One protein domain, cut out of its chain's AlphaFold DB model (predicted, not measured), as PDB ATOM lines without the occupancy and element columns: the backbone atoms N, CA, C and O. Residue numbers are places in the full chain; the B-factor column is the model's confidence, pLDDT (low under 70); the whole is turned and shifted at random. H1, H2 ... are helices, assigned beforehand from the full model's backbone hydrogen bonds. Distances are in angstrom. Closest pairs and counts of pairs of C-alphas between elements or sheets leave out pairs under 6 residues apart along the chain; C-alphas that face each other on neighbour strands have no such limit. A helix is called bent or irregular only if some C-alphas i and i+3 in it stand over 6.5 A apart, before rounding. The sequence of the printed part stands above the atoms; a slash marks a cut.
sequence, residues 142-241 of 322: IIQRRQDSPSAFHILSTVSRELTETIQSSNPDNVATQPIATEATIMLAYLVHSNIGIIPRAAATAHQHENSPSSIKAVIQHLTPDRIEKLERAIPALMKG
ATOM      1  N   ILE A 142      40.263   4.239 -19.031       92.56
ATOM      2  CA  ILE A 142      39.518   3.028 -18.655       92.56
ATOM      3  C   ILE A 142      38.521   3.314 -17.524       92.56
ATOM      4  O   ILE A 142      37.313   3.235 -17.725       92.56
ATOM      5  N   ILE A 143      39.001   3.682 -16.330       90.50
ATOM      6  CA  ILE A 143      38.157   3.756 -15.121       90.50
ATOM      7  C   ILE A 143      37.109   4.877 -15.198       90.50
ATOM      8  O   ILE A 143      35.961   4.690 -14.790       90.50
ATOM      9  N   GLN A 144      37.466   6.047 -15.732       89.75
ATOM     10  CA  GLN A 144      36.529   7.173 -15.827       89.75
ATOM     11  C   GLN A 144      35.390   6.942 -16.833       89.75
ATOM     12  O   GLN A 144      34.363   7.613 -16.740       89.75
ATOM     13  N   ARG A 145      35.507   5.932 -17.704       90.44
ATOM     14  CA  ARG A 145      34.490   5.548 -18.698       90.44
ATOM     15  C   ARG A 145      33.361   4.680 -18.139       90.44
ATOM     16  O   ARG A 145      32.543   4.153 -18.886       90.44
ATOM     17  N   ARG A 146      33.262   4.551 -16.813       93.00
ATOM     18  CA  ARG A 146      32.229   3.756 -16.123       93.00
ATOM     19  C   ARG A 146      30.782   4.066 -16.530       93.00
ATOM     20  O   ARG A 146      29.932   3.194 -16.416       93.00
ATOM     21  N   GLN A 147      30.500   5.297 -16.963       93.56
ATOM     22  CA  GLN A 147      29.160   5.689 -17.416       93.56
ATOM     23  C   GLN A 147      28.883   5.267 -18.864       93.56
ATOM     24  O   GLN A 147      27.727   5.053 -19.218       93.56
ATOM     25  N   ASP A 148      29.928   5.098 -19.678       94.00
ATOM     26  CA  ASP A 148      29.804   4.679 -21.076       94.00
ATOM     27  C   ASP A 148      29.473   3.182 -21.167       94.00
ATOM     28  O   ASP A 148      28.689   2.764 -22.016       94.00
ATOM     29  N   SER A 149      30.039   2.371 -20.264       95.00
ATOM     30  CA  SER A 149      29.760   0.934 -20.160       95.00
ATOM     31  C   SER A 149      29.507   0.498 -18.707       95.00
ATOM     32  O   SER A 149      30.389  -0.063 -18.043       95.00
ATOM     33  N   PRO A 150      28.287   0.722 -18.181       95.12
ATOM     34  CA  PRO A 150      27.952   0.379 -16.799       95.12
ATOM     35  C   PRO A 150      27.992  -1.132 -16.534       95.12
ATOM     36  O   PRO A 150      28.370  -1.556 -15.446       95.12
ATOM     37  N   SER A 151      27.655  -1.960 -17.529       95.75
ATOM     38  CA  SER A 151      27.724  -3.425 -17.435       95.75
ATOM     39  C   SER A 151      29.163  -3.924 -17.297       95.75
ATOM     40  O   SER A 151      29.435  -4.797 -16.478       95.75
ATOM     41  N   ALA A 152      30.106  -3.355 -18.055       96.19
ATOM     42  CA  ALA A 152      31.510  -3.735 -17.944       96.19
ATOM     43  C   ALA A 152      32.123  -3.211 -16.639       96.19
ATOM     44  O   ALA A 152      32.865  -3.930 -15.969       96.19
ATOM     45  N   PHE A 153      31.738  -2.003 -16.210       96.88
ATOM     46  CA  PHE A 153      32.122  -1.493 -14.895       96.88
ATOM     47  C   PHE A 153      31.597  -2.383 -13.759       96.88
ATOM     48  O   PHE A 153      32.318  -2.640 -12.801       96.88
ATOM     49  N   HIS A 154      30.380  -2.921 -13.886       95.75
ATOM     50  CA  HIS A 154      29.812  -3.842 -12.902       95.75
ATOM     51  C   HIS A 154      30.643  -5.123 -12.732       95.75
ATOM     52  O   HIS A 154      30.824  -5.583 -11.602       95.75
ATOM     53  N   ILE A 155      31.178  -5.686 -13.823       96.25
ATOM     54  CA  ILE A 155      32.103  -6.830 -13.747       96.25
ATOM     55  C   ILE A 155      33.350  -6.437 -12.947       96.25
ATOM     56  O   ILE A 155      33.719  -7.136 -12.004       96.25
ATOM     57  N   LEU A 156      33.961  -5.290 -13.266       96.38
ATOM     58  CA  LEU A 156      35.152  -4.793 -12.571       96.38
ATOM     59  C   LEU A 156      34.904  -4.578 -11.066       96.38
ATOM     60  O   LEU A 156      35.697  -5.034 -10.242       96.38
ATOM     61  N   SER A 157      33.784  -3.951 -10.694       96.62
ATOM     62  CA  SER A 157      33.389  -3.761  -9.290       96.62
ATOM     63  C   SER A 157      33.068  -5.080  -8.577       96.62
ATOM     64  O   SER A 157      33.332  -5.224  -7.384       96.62
ATOM     65  N   THR A 158      32.527  -6.074  -9.286       95.88
ATOM     66  CA  THR A 158      32.278  -7.407  -8.717       95.88
ATOM     67  C   THR A 158      33.592  -8.108  -8.391       95.88
ATOM     68  O   THR A 158      33.783  -8.535  -7.252       95.88
ATOM     69  N   VAL A 159      34.541  -8.120  -9.334       96.81
ATOM     70  CA  VAL A 159      35.901  -8.639  -9.109       96.81
ATOM     71  C   VAL A 159      36.587  -7.889  -7.960       96.81
ATOM     72  O   VAL A 159      37.278  -8.500  -7.146       96.81
ATOM     73  N   SER A 160      36.348  -6.579  -7.833       96.50
ATOM     74  CA  SER A 160      36.853  -5.758  -6.725       96.50
ATOM     75  C   SER A 160      36.364  -6.173  -5.354       96.50
ATOM     76  O   SER A 160      37.176  -6.353  -4.436       96.50
ATOM     77  N   ARG A 161      35.059  -6.395  -5.219       95.94
ATOM     78  CA  ARG A 161      34.474  -6.894  -3.979       95.94
ATOM     79  C   ARG A 161      35.017  -8.281  -3.633       95.94
ATOM     80  O   ARG A 161      35.516  -8.469  -2.528       95.94
ATOM     81  N   GLU A 162      35.011  -9.207  -4.592       95.06
ATOM     82  CA  GLU A 162      35.508 -10.577  -4.394       95.06
ATOM     83  C   GLU A 162      36.983 -10.608  -3.954       95.06
ATOM     84  O   GLU A 162      37.363 -11.367  -3.057       95.06
ATOM     85  N   LEU A 163      37.837  -9.789  -4.578       94.94
ATOM     86  CA  LEU A 163      39.254  -9.691  -4.221       94.94
ATOM     87  C   LEU A 163      39.449  -9.075  -2.840       94.94
ATOM     88  O   LEU A 163      40.255  -9.586  -2.067       94.94
ATOM     89  N   THR A 164      38.699  -8.024  -2.512       93.94
ATOM     90  CA  THR A 164      38.752  -7.402  -1.184       93.94
ATOM     91  C   THR A 164      38.384  -8.410  -0.093       93.94
ATOM     92  O   THR A 164      39.126  -8.555   0.878       93.94
ATOM     93  N   GLU A 165      37.308  -9.178  -0.284       92.94
ATOM     94  CA  GLU A 165      36.890 -10.245   0.639       92.94
ATOM     95  C   GLU A 165      37.949 -11.354   0.756       92.94
ATOM     96  O   GLU A 165      38.259 -11.831   1.853       92.94
ATOM     97  N   THR A 166      38.569 -11.741  -0.365       92.75
ATOM     98  CA  THR A 166      39.634 -12.758  -0.388       92.75
ATOM     99  C   THR A 166      40.877 -12.293   0.377       92.75
ATOM    100  O   THR A 166      41.445 -13.050   1.164       92.75
ATOM    101  N   ILE A 167      41.300 -11.043   0.173       90.62
ATOM    102  CA  ILE A 167      42.483 -10.464   0.826       90.62
ATOM    103  C   ILE A 167      42.248 -10.350   2.335       90.62
ATOM    104  O   ILE A 167      43.095 -10.755   3.129       90.62
ATOM    105  N   GLN A 168      41.074  -9.860   2.739       88.75
ATOM    106  CA  GLN A 168      40.716  -9.717   4.152       88.75
ATOM    107  C   GLN A 168      40.593 -11.069   4.866       88.75
ATOM    108  O   GLN A 168      41.080 -11.213   5.986       88.75
ATOM    109  N   SER A 169      39.996 -12.078   4.222       87.94
ATOM    110  CA  SER A 169      39.875 -13.425   4.804       87.94
ATOM    111  C   SER A 169      41.207 -14.175   4.886       87.94
ATOM    112  O   SER A 169      41.395 -14.983   5.794       87.94
ATOM    113  N   SER A 170      42.154 -13.881   3.992       84.31
ATOM    114  CA  SER A 170      43.482 -14.512   3.989       84.31
ATOM    115  C   SER A 170      44.388 -14.042   5.133       84.31
ATOM    116  O   SER A 170      45.425 -14.661   5.379       84.31
ATOM    117  N   ASN A 171      44.046 -12.952   5.829       73.12
ATOM    118  CA  ASN A 171      44.886 -12.397   6.889       73.12
ATOM    119  C   ASN A 171      44.048 -11.684   7.980       73.12
ATOM    120  O   ASN A 171      44.036 -10.448   8.063       73.12
ATOM    121  N   PRO A 172      43.333 -12.461   8.817       68.62
ATOM    122  CA  PRO A 172      42.322 -11.950   9.747       68.62
ATOM    123  C   PRO A 172      42.889 -11.099  10.895       68.62
ATOM    124  O   PRO A 172      42.155 -10.310  11.487       68.62
ATOM    125  N   ASP A 173      44.188 -11.192  11.188       69.88
ATOM    126  CA  ASP A 173      44.802 -10.512  12.337       69.88
ATOM    127  C   ASP A 173      45.071  -9.010  12.106       69.88
ATOM    128  O   ASP A 173      45.499  -8.313  13.023       69.88
ATOM    129  N   ASN A 174      44.827  -8.481  10.898       64.75
ATOM    130  CA  ASN A 174      45.181  -7.103  10.523       64.75
ATOM    131  C   ASN A 174      44.145  -6.408   9.618       64.75
ATOM    132  O   ASN A 174      44.504  -5.624   8.743       64.75
ATOM    133  N   VAL A 175      42.847  -6.649   9.833       63.31
ATOM    134  CA  VAL A 175      41.759  -6.108   8.986       63.31
ATOM    135  C   VAL A 175      41.850  -4.586   8.771       63.31
ATOM    136  O   VAL A 175      41.583  -4.105   7.674       63.31
ATOM    137  N   ALA A 176      42.286  -3.819   9.778       62.44
ATOM    138  CA  ALA A 176      42.369  -2.355   9.701       62.44
ATOM    139  C   ALA A 176      43.513  -1.814   8.816       62.44
ATOM    140  O   ALA A 176      43.527  -0.624   8.508       62.44
ATOM    141  N   THR A 177      44.481  -2.651   8.430       67.75
ATOM    142  CA  THR A 177      45.653  -2.246   7.632       67.75
ATOM    143  C   THR A 177      45.756  -2.982   6.296       67.75
ATOM    144  O   THR A 177      46.695  -2.733   5.536       67.75
ATOM    145  N   GLN A 178      44.797  -3.861   5.983       71.56
ATOM    146  CA  GLN A 178      44.763  -4.566   4.704       71.56
ATOM    147  C   GLN A 178      44.460  -3.592   3.554       71.56
ATOM    148  O   GLN A 178      43.575  -2.740   3.681       71.56
ATOM    149  N   PRO A 179      45.162  -3.718   2.416       77.94
ATOM    150  CA  PRO A 179      44.858  -2.927   1.237       77.94
ATOM    151  C   PRO A 179      43.456  -3.267   0.722       77.94
ATOM    152  O   PRO A 179      43.110  -4.433   0.533       77.94
ATOM    153  N   ILE A 180      42.653  -2.234   0.472       84.56
ATOM    154  CA  ILE A 180      41.366  -2.371  -0.212       84.56
ATOM    155  C   ILE A 180      41.652  -2.503  -1.711       84.56
ATOM    156  O   ILE A 180      42.324  -1.653  -2.303       84.56
ATOM    157  N   ALA A 181      41.147  -3.570  -2.330       92.50
ATOM    158  CA  ALA A 181      41.302  -3.797  -3.761       92.50
ATOM    159  C   ALA A 181      40.246  -2.990  -4.524       92.50
ATOM    160  O   ALA A 181      39.226  -3.535  -4.927       92.50
ATOM    161  N   THR A 182      40.471  -1.686  -4.698       94.75
ATOM    162  CA  THR A 182      39.604  -0.821  -5.518       94.75
ATOM    163  C   THR A 182      39.691  -1.196  -7.001       94.75
ATOM    164  O   THR A 182      40.646  -1.847  -7.435       94.75
ATOM    165  N   GLU A 183      38.735  -0.745  -7.814       95.75
ATOM    166  CA  GLU A 183      38.752  -0.951  -9.268       95.75
ATOM    167  C   GLU A 183      40.044  -0.425  -9.912       95.75
ATOM    168  O   GLU A 183      40.598  -1.051 -10.817       95.75
ATOM    169  N   ALA A 184      40.564   0.698  -9.405       95.06
ATOM    170  CA  ALA A 184      41.839   1.266  -9.828       95.06
ATOM    171  C   ALA A 184      43.013   0.329  -9.503       95.06
ATOM    172  O   ALA A 184      43.814   0.024 -10.389       95.06
ATOM    173  N   THR A 185      43.096  -0.174  -8.267       95.56
ATOM    174  CA  THR A 185      44.155  -1.107  -7.847       95.56
ATOM    175  C   THR A 185      44.128  -2.389  -8.674       95.56
ATOM    176  O   THR A 185      45.182  -2.883  -9.067       95.56
ATOM    177  N   ILE A 186      42.941  -2.910  -8.991       96.94
ATOM    178  CA  ILE A 186      42.782  -4.131  -9.797       96.94
ATOM    179  C   ILE A 186      43.221  -3.910 -11.226       96.94
ATOM    180  O   ILE A 186      43.928  -4.751 -11.768       96.94
ATOM    181  N   MET A 187      42.855  -2.777 -11.823       96.69
ATOM    182  CA  MET A 187      43.300  -2.433 -13.169       96.69
ATOM    183  C   MET A 187      44.827  -2.379 -13.242       96.69
ATOM    184  O   MET A 187      45.441  -2.969 -14.128       96.69
ATOM    185  N   LEU A 188      45.456  -1.708 -12.274       97.44
ATOM    186  CA  LEU A 188      46.912  -1.625 -12.186       97.44
ATOM    187  C   LEU A 188      47.551  -2.999 -11.944       97.44
ATOM    188  O   LEU A 188      48.553  -3.326 -12.577       97.44
ATOM    189  N   ALA A 189      46.966  -3.815 -11.069       97.69
ATOM    190  CA  ALA A 189      47.433  -5.168 -10.789       97.69
ATOM    191  C   ALA A 189      47.318  -6.096 -11.996       97.69
ATOM    192  O   ALA A 189      48.263  -6.829 -12.273       97.69
ATOM    193  N   TYR A 190      46.214  -6.029 -12.739       98.00
ATOM    194  CA  TYR A 190      46.029  -6.767 -13.982       98.00
ATOM    195  C   TYR A 190      47.102  -6.399 -15.010       98.00
ATOM    196  O   TYR A 190      47.743  -7.283 -15.567       98.00
ATOM    197  N   LEU A 191      47.363  -5.104 -15.213       97.88
ATOM    198  CA  LEU A 191      48.394  -4.652 -16.149       97.88
ATOM    199  C   LEU A 191      49.783  -5.172 -15.757       97.88
ATOM    200  O   LEU A 191      50.486  -5.739 -16.591       97.88
ATOM    201  N   VAL A 192      50.156  -5.062 -14.479       97.88
ATOM    202  CA  VAL A 192      51.440  -5.589 -13.990       97.88
ATOM    203  C   VAL A 192      51.510  -7.112 -14.128       97.88
ATOM    204  O   VAL A 192      52.538  -7.633 -14.556       97.88
ATOM    205  N   HIS A 193      50.426  -7.828 -13.814       97.44
ATOM    206  CA  HIS A 193      50.324  -9.277 -14.011       97.44
ATOM    207  C   HIS A 193      50.522  -9.666 -15.487       97.44
ATOM    208  O   HIS A 193      51.201 -10.646 -15.783       97.44
ATOM    209  N   SER A 194      50.017  -8.852 -16.415       96.44
ATOM    210  CA  SER A 194      50.173  -9.016 -17.865       96.44
ATOM    211  C   SER A 194      51.518  -8.510 -18.413       96.44
ATOM    212  O   SER A 194      51.652  -8.300 -19.618       96.44
ATOM    213  N   ASN A 195      52.522  -8.322 -17.546       97.00
ATOM    214  CA  ASN A 195      53.858  -7.818 -17.879       97.00
ATOM    215  C   ASN A 195      53.842  -6.445 -18.582       97.00
ATOM    216  O   ASN A 195      54.619  -6.189 -19.503       97.00
ATOM    217  N   ILE A 196      52.939  -5.560 -18.153       98.06
ATOM    218  CA  ILE A 196      52.832  -4.178 -18.628       98.06
ATOM    219  C   ILE A 196      53.244  -3.228 -17.502       98.06
ATOM    220  O   ILE A 196      52.729  -3.278 -16.384       98.06
ATOM    221  N   GLY A 197      54.173  -2.325 -17.804       97.50
ATOM    222  CA  GLY A 197      54.583  -1.265 -16.893       97.50
ATOM    223  C   GLY A 197      53.472  -0.245 -16.691       97.50
ATOM    224  O   GLY A 197      52.749   0.086 -17.623       97.50
ATOM    225  N   ILE A 198      53.364   0.312 -15.490       96.50
ATOM    226  CA  ILE A 198      52.361   1.326 -15.148       96.50
ATOM    227  C   ILE A 198      53.024   2.538 -14.500       96.50
ATOM    228  O   ILE A 198      54.004   2.406 -13.766       96.50
ATOM    229  N   ILE A 199      52.465   3.722 -14.745       94.50
ATOM    230  CA  ILE A 199      52.891   4.989 -14.130       94.50
ATOM    231  C   ILE A 199      51.677   5.780 -13.617       94.50
ATOM    232  O   ILE A 199      51.315   6.817 -14.178       94.50
ATOM    233  N   PRO A 200      50.985   5.288 -12.571       92.75
ATOM    234  CA  PRO A 200      49.797   5.954 -12.055       92.75
ATOM    235  C   PRO A 200      50.156   7.315 -11.444       92.75
ATOM    236  O   PRO A 200      51.003   7.421 -10.556       92.75
ATOM    237  N   ARG A 201      49.470   8.372 -11.888       90.38
ATOM    238  CA  ARG A 201      49.576   9.709 -11.293       90.38
ATOM    239  C   ARG A 201      48.528   9.868 -10.197       90.38
ATOM    240  O   ARG A 201      47.337   9.724 -10.457       90.38
ATOM    241  N   ALA A 202      48.959  10.235  -8.994       91.31
ATOM    242  CA  ALA A 202      48.068  10.508  -7.870       91.31
ATOM    243  C   ALA A 202      48.549  11.722  -7.063       91.31
ATOM    244  O   ALA A 202      49.692  11.760  -6.606       91.31
ATOM    245  N   ALA A 203      47.662  12.701  -6.869       91.25
ATOM    246  CA  ALA A 203      47.906  13.848  -5.989       91.25
ATOM    247  C   ALA A 203      47.438  13.587  -4.546       91.25
ATOM    248  O   ALA A 203      48.036  14.092  -3.604       91.25
ATOM    249  N   ALA A 204      46.380  12.785  -4.375       94.25
ATOM    250  CA  ALA A 204      45.852  12.426  -3.065       94.25
ATOM    251  C   ALA A 204      46.660  11.282  -2.440       94.25
ATOM    252  O   ALA A 204      46.882  10.254  -3.083       94.25
ATOM    253  N   THR A 205      47.029  11.432  -1.167       93.12
ATOM    254  CA  THR A 205      47.783  10.423  -0.407       93.12
ATOM    255  C   THR A 205      47.068   9.071  -0.370       93.12
ATOM    256  O   THR A 205      47.712   8.040  -0.523       93.12
ATOM    257  N   ALA A 206      45.735   9.060  -0.254       90.88
ATOM    258  CA  ALA A 206      44.938   7.829  -0.302       90.88
ATOM    259  C   ALA A 206      45.166   7.048  -1.610       90.88
ATOM    260  O   ALA A 206      45.575   5.891  -1.574       90.88
ATOM    261  N   HIS A 207      45.053   7.715  -2.765       92.12
ATOM    262  CA  HIS A 207      45.314   7.088  -4.063       92.12
ATOM    263  C   HIS A 207      46.783   6.666  -4.235       92.12
ATOM    264  O   HIS A 207      47.067   5.693  -4.922       92.12
ATOM    265  N   GLN A 208      47.741   7.374  -3.624       92.50
ATOM    266  CA  GLN A 208      49.146   6.938  -3.627       92.50
ATOM    267  C   GLN A 208      49.336   5.634  -2.842       92.50
ATOM    268  O   GLN A 208      50.108   4.776  -3.269       92.50
ATOM    269  N   HIS A 209      48.624   5.461  -1.725       91.75
ATOM    270  CA  HIS A 209      48.620   4.206  -0.975       91.75
ATOM    271  C   HIS A 209      47.929   3.076  -1.748       91.75
ATOM    272  O   HIS A 209      48.470   1.971  -1.817       91.75
ATOM    273  N   GLU A 210      46.780   3.340  -2.370       91.31
ATOM    274  CA  GLU A 210      46.052   2.371  -3.205       91.31
ATOM    275  C   GLU A 210      46.895   1.903  -4.399       91.31
ATOM    276  O   GLU A 210      47.015   0.706  -4.646       91.31
ATOM    277  N   ASN A 211      47.588   2.830  -5.063       93.25
ATOM    278  CA  ASN A 211      48.440   2.547  -6.220       93.25
ATOM    279  C   ASN A 211      49.860   2.086  -5.836       93.25
ATOM    280  O   ASN A 211      50.743   2.013  -6.695       93.25
ATOM    281  N   SER A 212      50.123   1.830  -4.552       93.44
ATOM    282  CA  SER A 212      51.459   1.457  -4.084       93.44
ATOM    283  C   SER A 212      51.843   0.036  -4.522       93.44
ATOM    284  O   SER A 212      50.970  -0.829  -4.656       93.44
ATOM    285  N   PRO A 213      53.149  -0.269  -4.664       94.06
ATOM    286  CA  PRO A 213      53.599  -1.618  -5.004       94.06
ATOM    287  C   PRO A 213      53.087  -2.703  -4.051       94.06
ATOM    288  O   PRO A 213      52.791  -3.811  -4.488       94.06
ATOM    289  N   SER A 214      52.957  -2.402  -2.754       92.75
ATOM    290  CA  SER A 214      52.408  -3.333  -1.762       92.75
ATOM    291  C   SER A 214      50.935  -3.650  -2.009       92.75
ATOM    292  O   SER A 214      50.560  -4.820  -1.969       92.75
ATOM    293  N   SER A 215      50.121  -2.634  -2.302       93.25
ATOM    294  CA  SER A 215      48.687  -2.801  -2.569       93.25
ATOM    295  C   SER A 215      48.452  -3.572  -3.864       93.25
ATOM    296  O   SER A 215      47.681  -4.527  -3.895       93.25
ATOM    297  N   ILE A 216      49.199  -3.225  -4.914       95.81
ATOM    298  CA  ILE A 216      49.159  -3.925  -6.199       95.81
ATOM    299  C   ILE A 216      49.580  -5.389  -6.033       95.81
ATOM    300  O   ILE A 216      48.894  -6.291  -6.510       95.81
ATOM    301  N   LYS A 217      50.677  -5.650  -5.309       95.00
ATOM    302  CA  LYS A 217      51.163  -7.012  -5.053       95.00
ATOM    303  C   LYS A 217      50.129  -7.867  -4.322       95.00
ATOM    304  O   LYS A 217      49.983  -9.034  -4.672       95.00
ATOM    305  N   ALA A 218      49.428  -7.301  -3.339       93.38
ATOM    306  CA  ALA A 218      48.377  -8.013  -2.617       93.38
ATOM    307  C   ALA A 218      47.263  -8.481  -3.566       93.38
ATOM    308  O   ALA A 218      46.810  -9.613  -3.460       93.38
ATOM    309  N   VAL A 219      46.881  -7.662  -4.550       96.00
ATOM    310  CA  VAL A 219      45.888  -8.061  -5.557       96.00
ATOM    311  C   VAL A 219      46.424  -9.138  -6.498       96.00
ATOM    312  O   VAL A 219      45.746 -10.143  -6.707       96.00
ATOM    313  N   ILE A 220      47.642  -8.969  -7.031       96.25
ATOM    314  CA  ILE A 220      48.250  -9.913  -7.990       96.25
ATOM    315  C   ILE A 220      48.248 -11.349  -7.451       96.25
ATOM    316  O   ILE A 220      47.969 -12.283  -8.195       96.25
ATOM    317  N   GLN A 221      48.506 -11.532  -6.154       94.31
ATOM    318  CA  GLN A 221      48.543 -12.852  -5.511       94.31
ATOM    319  C   GLN A 221      47.205 -13.607  -5.543       94.31
ATOM    320  O   GLN A 221      47.189 -14.822  -5.355       94.31
ATOM    321  N   HIS A 222      46.100 -12.906  -5.794       95.44
ATOM    322  CA  HIS A 222      44.750 -13.462  -5.818       95.44
ATOM    323  C   HIS A 222      44.053 -13.306  -7.182       95.44
ATOM    324  O   HIS A 222      42.855 -13.593  -7.288       95.44
ATOM    325  N   LEU A 223      44.767 -12.879  -8.232       95.88
ATOM    326  CA  LEU A 223      44.252 -12.862  -9.605       95.88
ATOM    327  C   LEU A 223      44.244 -14.284 -10.182       95.88
ATOM    328  O   LEU A 223      45.220 -14.754 -10.758       95.88
ATOM    329  N   THR A 224      43.128 -14.986  -9.996       96.75
ATOM    330  CA  THR A 224      42.898 -16.315 -10.577       96.75
ATOM    331  C   THR A 224      42.581 -16.221 -12.076       96.75
ATOM    332  O   THR A 224      42.133 -15.166 -12.530       96.75
ATOM    333  N   PRO A 225      42.733 -17.316 -12.851       97.00
ATOM    334  CA  PRO A 225      42.357 -17.338 -14.267       97.00
ATOM    335  C   PRO A 225      40.914 -16.882 -14.540       97.00
ATOM    336  O   PRO A 225      40.699 -16.091 -15.447       97.00
ATOM    337  N   ASP A 226      39.951 -17.289 -13.706       95.44
ATOM    338  CA  ASP A 226      38.545 -16.844 -13.795       95.44
ATOM    339  C   ASP A 226      38.401 -15.316 -13.663       95.44
ATOM    340  O   ASP A 226      37.719 -14.658 -14.447       95.44
ATOM    341  N   ARG A 227      39.105 -14.716 -12.695       96.06
ATOM    342  CA  ARG A 227      39.099 -13.259 -12.502       96.06
ATOM    343  C   ARG A 227      39.783 -12.540 -13.657       96.06
ATOM    344  O   ARG A 227      39.326 -11.476 -14.058       96.06
ATOM    345  N   ILE A 228      40.861 -13.113 -14.189       97.38
ATOM    346  CA  ILE A 228      41.563 -12.581 -15.360       97.38
ATOM    347  C   ILE A 228      40.636 -12.581 -16.574       97.38
ATOM    348  O   ILE A 228      40.520 -11.545 -17.216       97.38
ATOM    349  N   GLU A 229      39.911 -13.669 -16.835       95.75
ATOM    350  CA  GLU A 229      38.961 -13.745 -17.951       95.75
ATOM    351  C   GLU A 229      37.861 -12.676 -17.836       95.75
ATOM    352  O   GLU A 229      37.563 -11.956 -18.794       95.75
ATOM    353  N   LYS A 230      37.299 -12.495 -16.631       96.06
ATOM    354  CA  LYS A 230      36.325 -11.426 -16.350       96.06
ATOM    355  C   LYS A 230      36.895 -10.039 -16.663       96.06
ATOM    356  O   LYS A 230      36.209  -9.211 -17.265       96.06
ATOM    357  N   LEU A 231      38.146  -9.779 -16.281       96.94
ATOM    358  CA  LEU A 231      38.832  -8.516 -16.563       96.94
ATOM    359  C   LEU A 231      39.126  -8.347 -18.060       96.94
ATOM    360  O   LEU A 231      38.879  -7.275 -18.604       96.94
ATOM    361  N   GLU A 232      39.571  -9.396 -18.747       95.81
ATOM    362  CA  GLU A 232      39.834  -9.392 -20.192       95.81
ATOM    363  C   GLU A 232      38.580  -9.120 -21.023       95.81
ATOM    364  O   GLU A 232      38.673  -8.538 -22.103       95.81
ATOM    365  N   ARG A 233      37.399  -9.461 -20.500       94.69
ATOM    366  CA  ARG A 233      36.118  -9.087 -21.102       94.69
ATOM    367  C   ARG A 233      35.706  -7.654 -20.765       94.69
ATOM    368  O   ARG A 233      35.264  -6.907 -21.638       94.69
ATOM    369  N   ALA A 234      35.838  -7.259 -19.500       96.38
ATOM    370  CA  ALA A 234      35.370  -5.965 -19.015       96.38
ATOM    371  C   ALA A 234      36.222  -4.786 -19.510       96.38
ATOM    372  O   ALA A 234      35.680  -3.736 -19.848       96.38
ATOM    373  N   ILE A 235      37.547  -4.934 -19.555       96.19
ATOM    374  CA  ILE A 235      38.468  -3.826 -19.837       96.19
ATOM    375  C   ILE A 235      38.303  -3.290 -21.268       96.19
ATOM    376  O   ILE A 235      38.067  -2.087 -21.406       96.19
ATOM    377  N   PRO A 236      38.340  -4.116 -22.334       94.94
ATOM    378  CA  PRO A 236      38.132  -3.617 -23.693       94.94
ATOM    379  C   PRO A 236      36.742  -3.002 -23.879       94.94
ATOM    380  O   PRO A 236      36.606  -1.979 -24.550       94.94
ATOM    381  N   ALA A 237      35.715  -3.580 -23.245       95.06
ATOM    382  CA  ALA A 237      34.354  -3.056 -23.305       95.06
ATOM    383  C   ALA A 237      34.237  -1.679 -22.626       95.06
ATOM    384  O   ALA A 237      33.645  -0.760 -23.195       95.06
ATOM    385  N   LEU A 238      34.864  -1.496 -21.456       95.38
ATOM    386  CA  LEU A 238      34.983  -0.194 -20.786       95.38
ATOM    387  C   LEU A 238      35.695   0.829 -21.665       95.38
ATOM    388  O   LEU A 238      35.239   1.962 -21.796       95.38
ATOM    389  N   MET A 239      36.800   0.420 -22.285       94.94
ATOM    390  CA  MET A 239      37.590   1.294 -23.139       94.94
ATOM    391  C   MET A 239      36.803   1.748 -24.354       94.94
ATOM    392  O   MET A 239      36.889   2.911 -24.714       94.94
ATOM    393  N   LYS A 240      35.999   0.889 -24.975       94.75
ATOM    394  CA  LYS A 240      35.209   1.270 -26.150       94.75
ATOM    395  C   LYS A 240      33.852   1.898 -25.818       94.75
ATOM    396  O   LYS A 240      33.243   2.495 -26.700       94.75
ATOM    397  N   GLY A 241      33.375   1.780 -24.578       93.75
ATOM    398  CA  GLY A 241      31.990   2.106 -24.227       93.75
ATOM    399  C   GLY A 241      30.983   1.078 -24.766       93.75
ATOM    400  O   GLY A 241      29.839   1.417 -25.054       93.75
TER     401      GLY A 241
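Overview. This is residues 142 to 241 of the 322 residues of the protein "Hypothetical protein" of Skeletonema marinoi (UniProt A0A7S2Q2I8). What does the domain look like? The long helix H2 forms one side, with H7 folded back beside its first part, while H4 and H6, crossed on each other, meet H2 about perpendicularly farther along it. H1 packs on H7 near the two printed ends, H3 lies beyond the far end of H2, and H5 is near H4, reached by a long link. What is it made of? The 100 printed residues hold seven named helices, H1 to H7 in order, and no named strand, class all helix; the whole is compact, with a radius of gyration of the C-alphas of 13.1 A and spans of 41 by 31 by 26 A.

Along the chain. Where do the first helices run? H1 is residues 143 to 147, its first C-alpha at (38.157, 3.756, -15.121). H2 is residues 150 to 169, 28.3 A long, and H3 is residues 172 to 177. Which follow? H4 is residues 183 to 193, 15.0 A long, H5 is residues 205 to 210 and H6 is residues 213 to 220. H7 is residues 225 to 240, 23.2 A long, ending with C-alpha 240 at (35.209, 1.270, -26.150).

Arrangement. What touches H2, the hub? H7 touches its residues 152 to 159, closest at the C-alphas of Ala 152 and Ala 234, 4.6 A, at a shallow tilt of 34 degrees, only just short of steep, opposite ways. H4 touches its residues 156 to 160, closest at the C-alphas of Ser 160 and Glu 183, 5.8 A, about perpendicular at 79 degrees. H6 only just touches it, with 3 pairs of C-alphas within 8 A, the closest Leu 163 and Val 219, 7.0 A. What lies farther out? H4 and H6 touch at 82 degrees, the closest C-alphas being Ala 189 and Ile 216, 5.1 A. H1 touches residues 238 to 239 of H7, closest at the C-alphas of Arg 145 and Leu 238, 6.1 A. H3 touches no helix but is near H2, and H5 touches none but is near H4. How do the backbones run? In H2, H4, H5 and H6 every O i to N i+4 pair is within hydrogen-bond range, against 10 of 12 in H7. H1 and H3 are irregular, with C-alphas 144 and 147 7.7 A apart and 173 and 176 8.9 A apart; they have 0 of 1 and 0 of 2 such pairs, but 1 of 2 and 1 of 3 O i to N i+3 pairs in range.

Size, cuts and confidence. How far does it reach? The two C-alphas farthest apart are those of Asp 173 and Lys 240, 41.4 A. Are there cuts or long links? The printed part has no cut, and the link from H4 to H5, 11 residues, is long. Where is confidence low? Residues 172 to 177 are under 70, and the mean pLDDT of the printed part is 92.2.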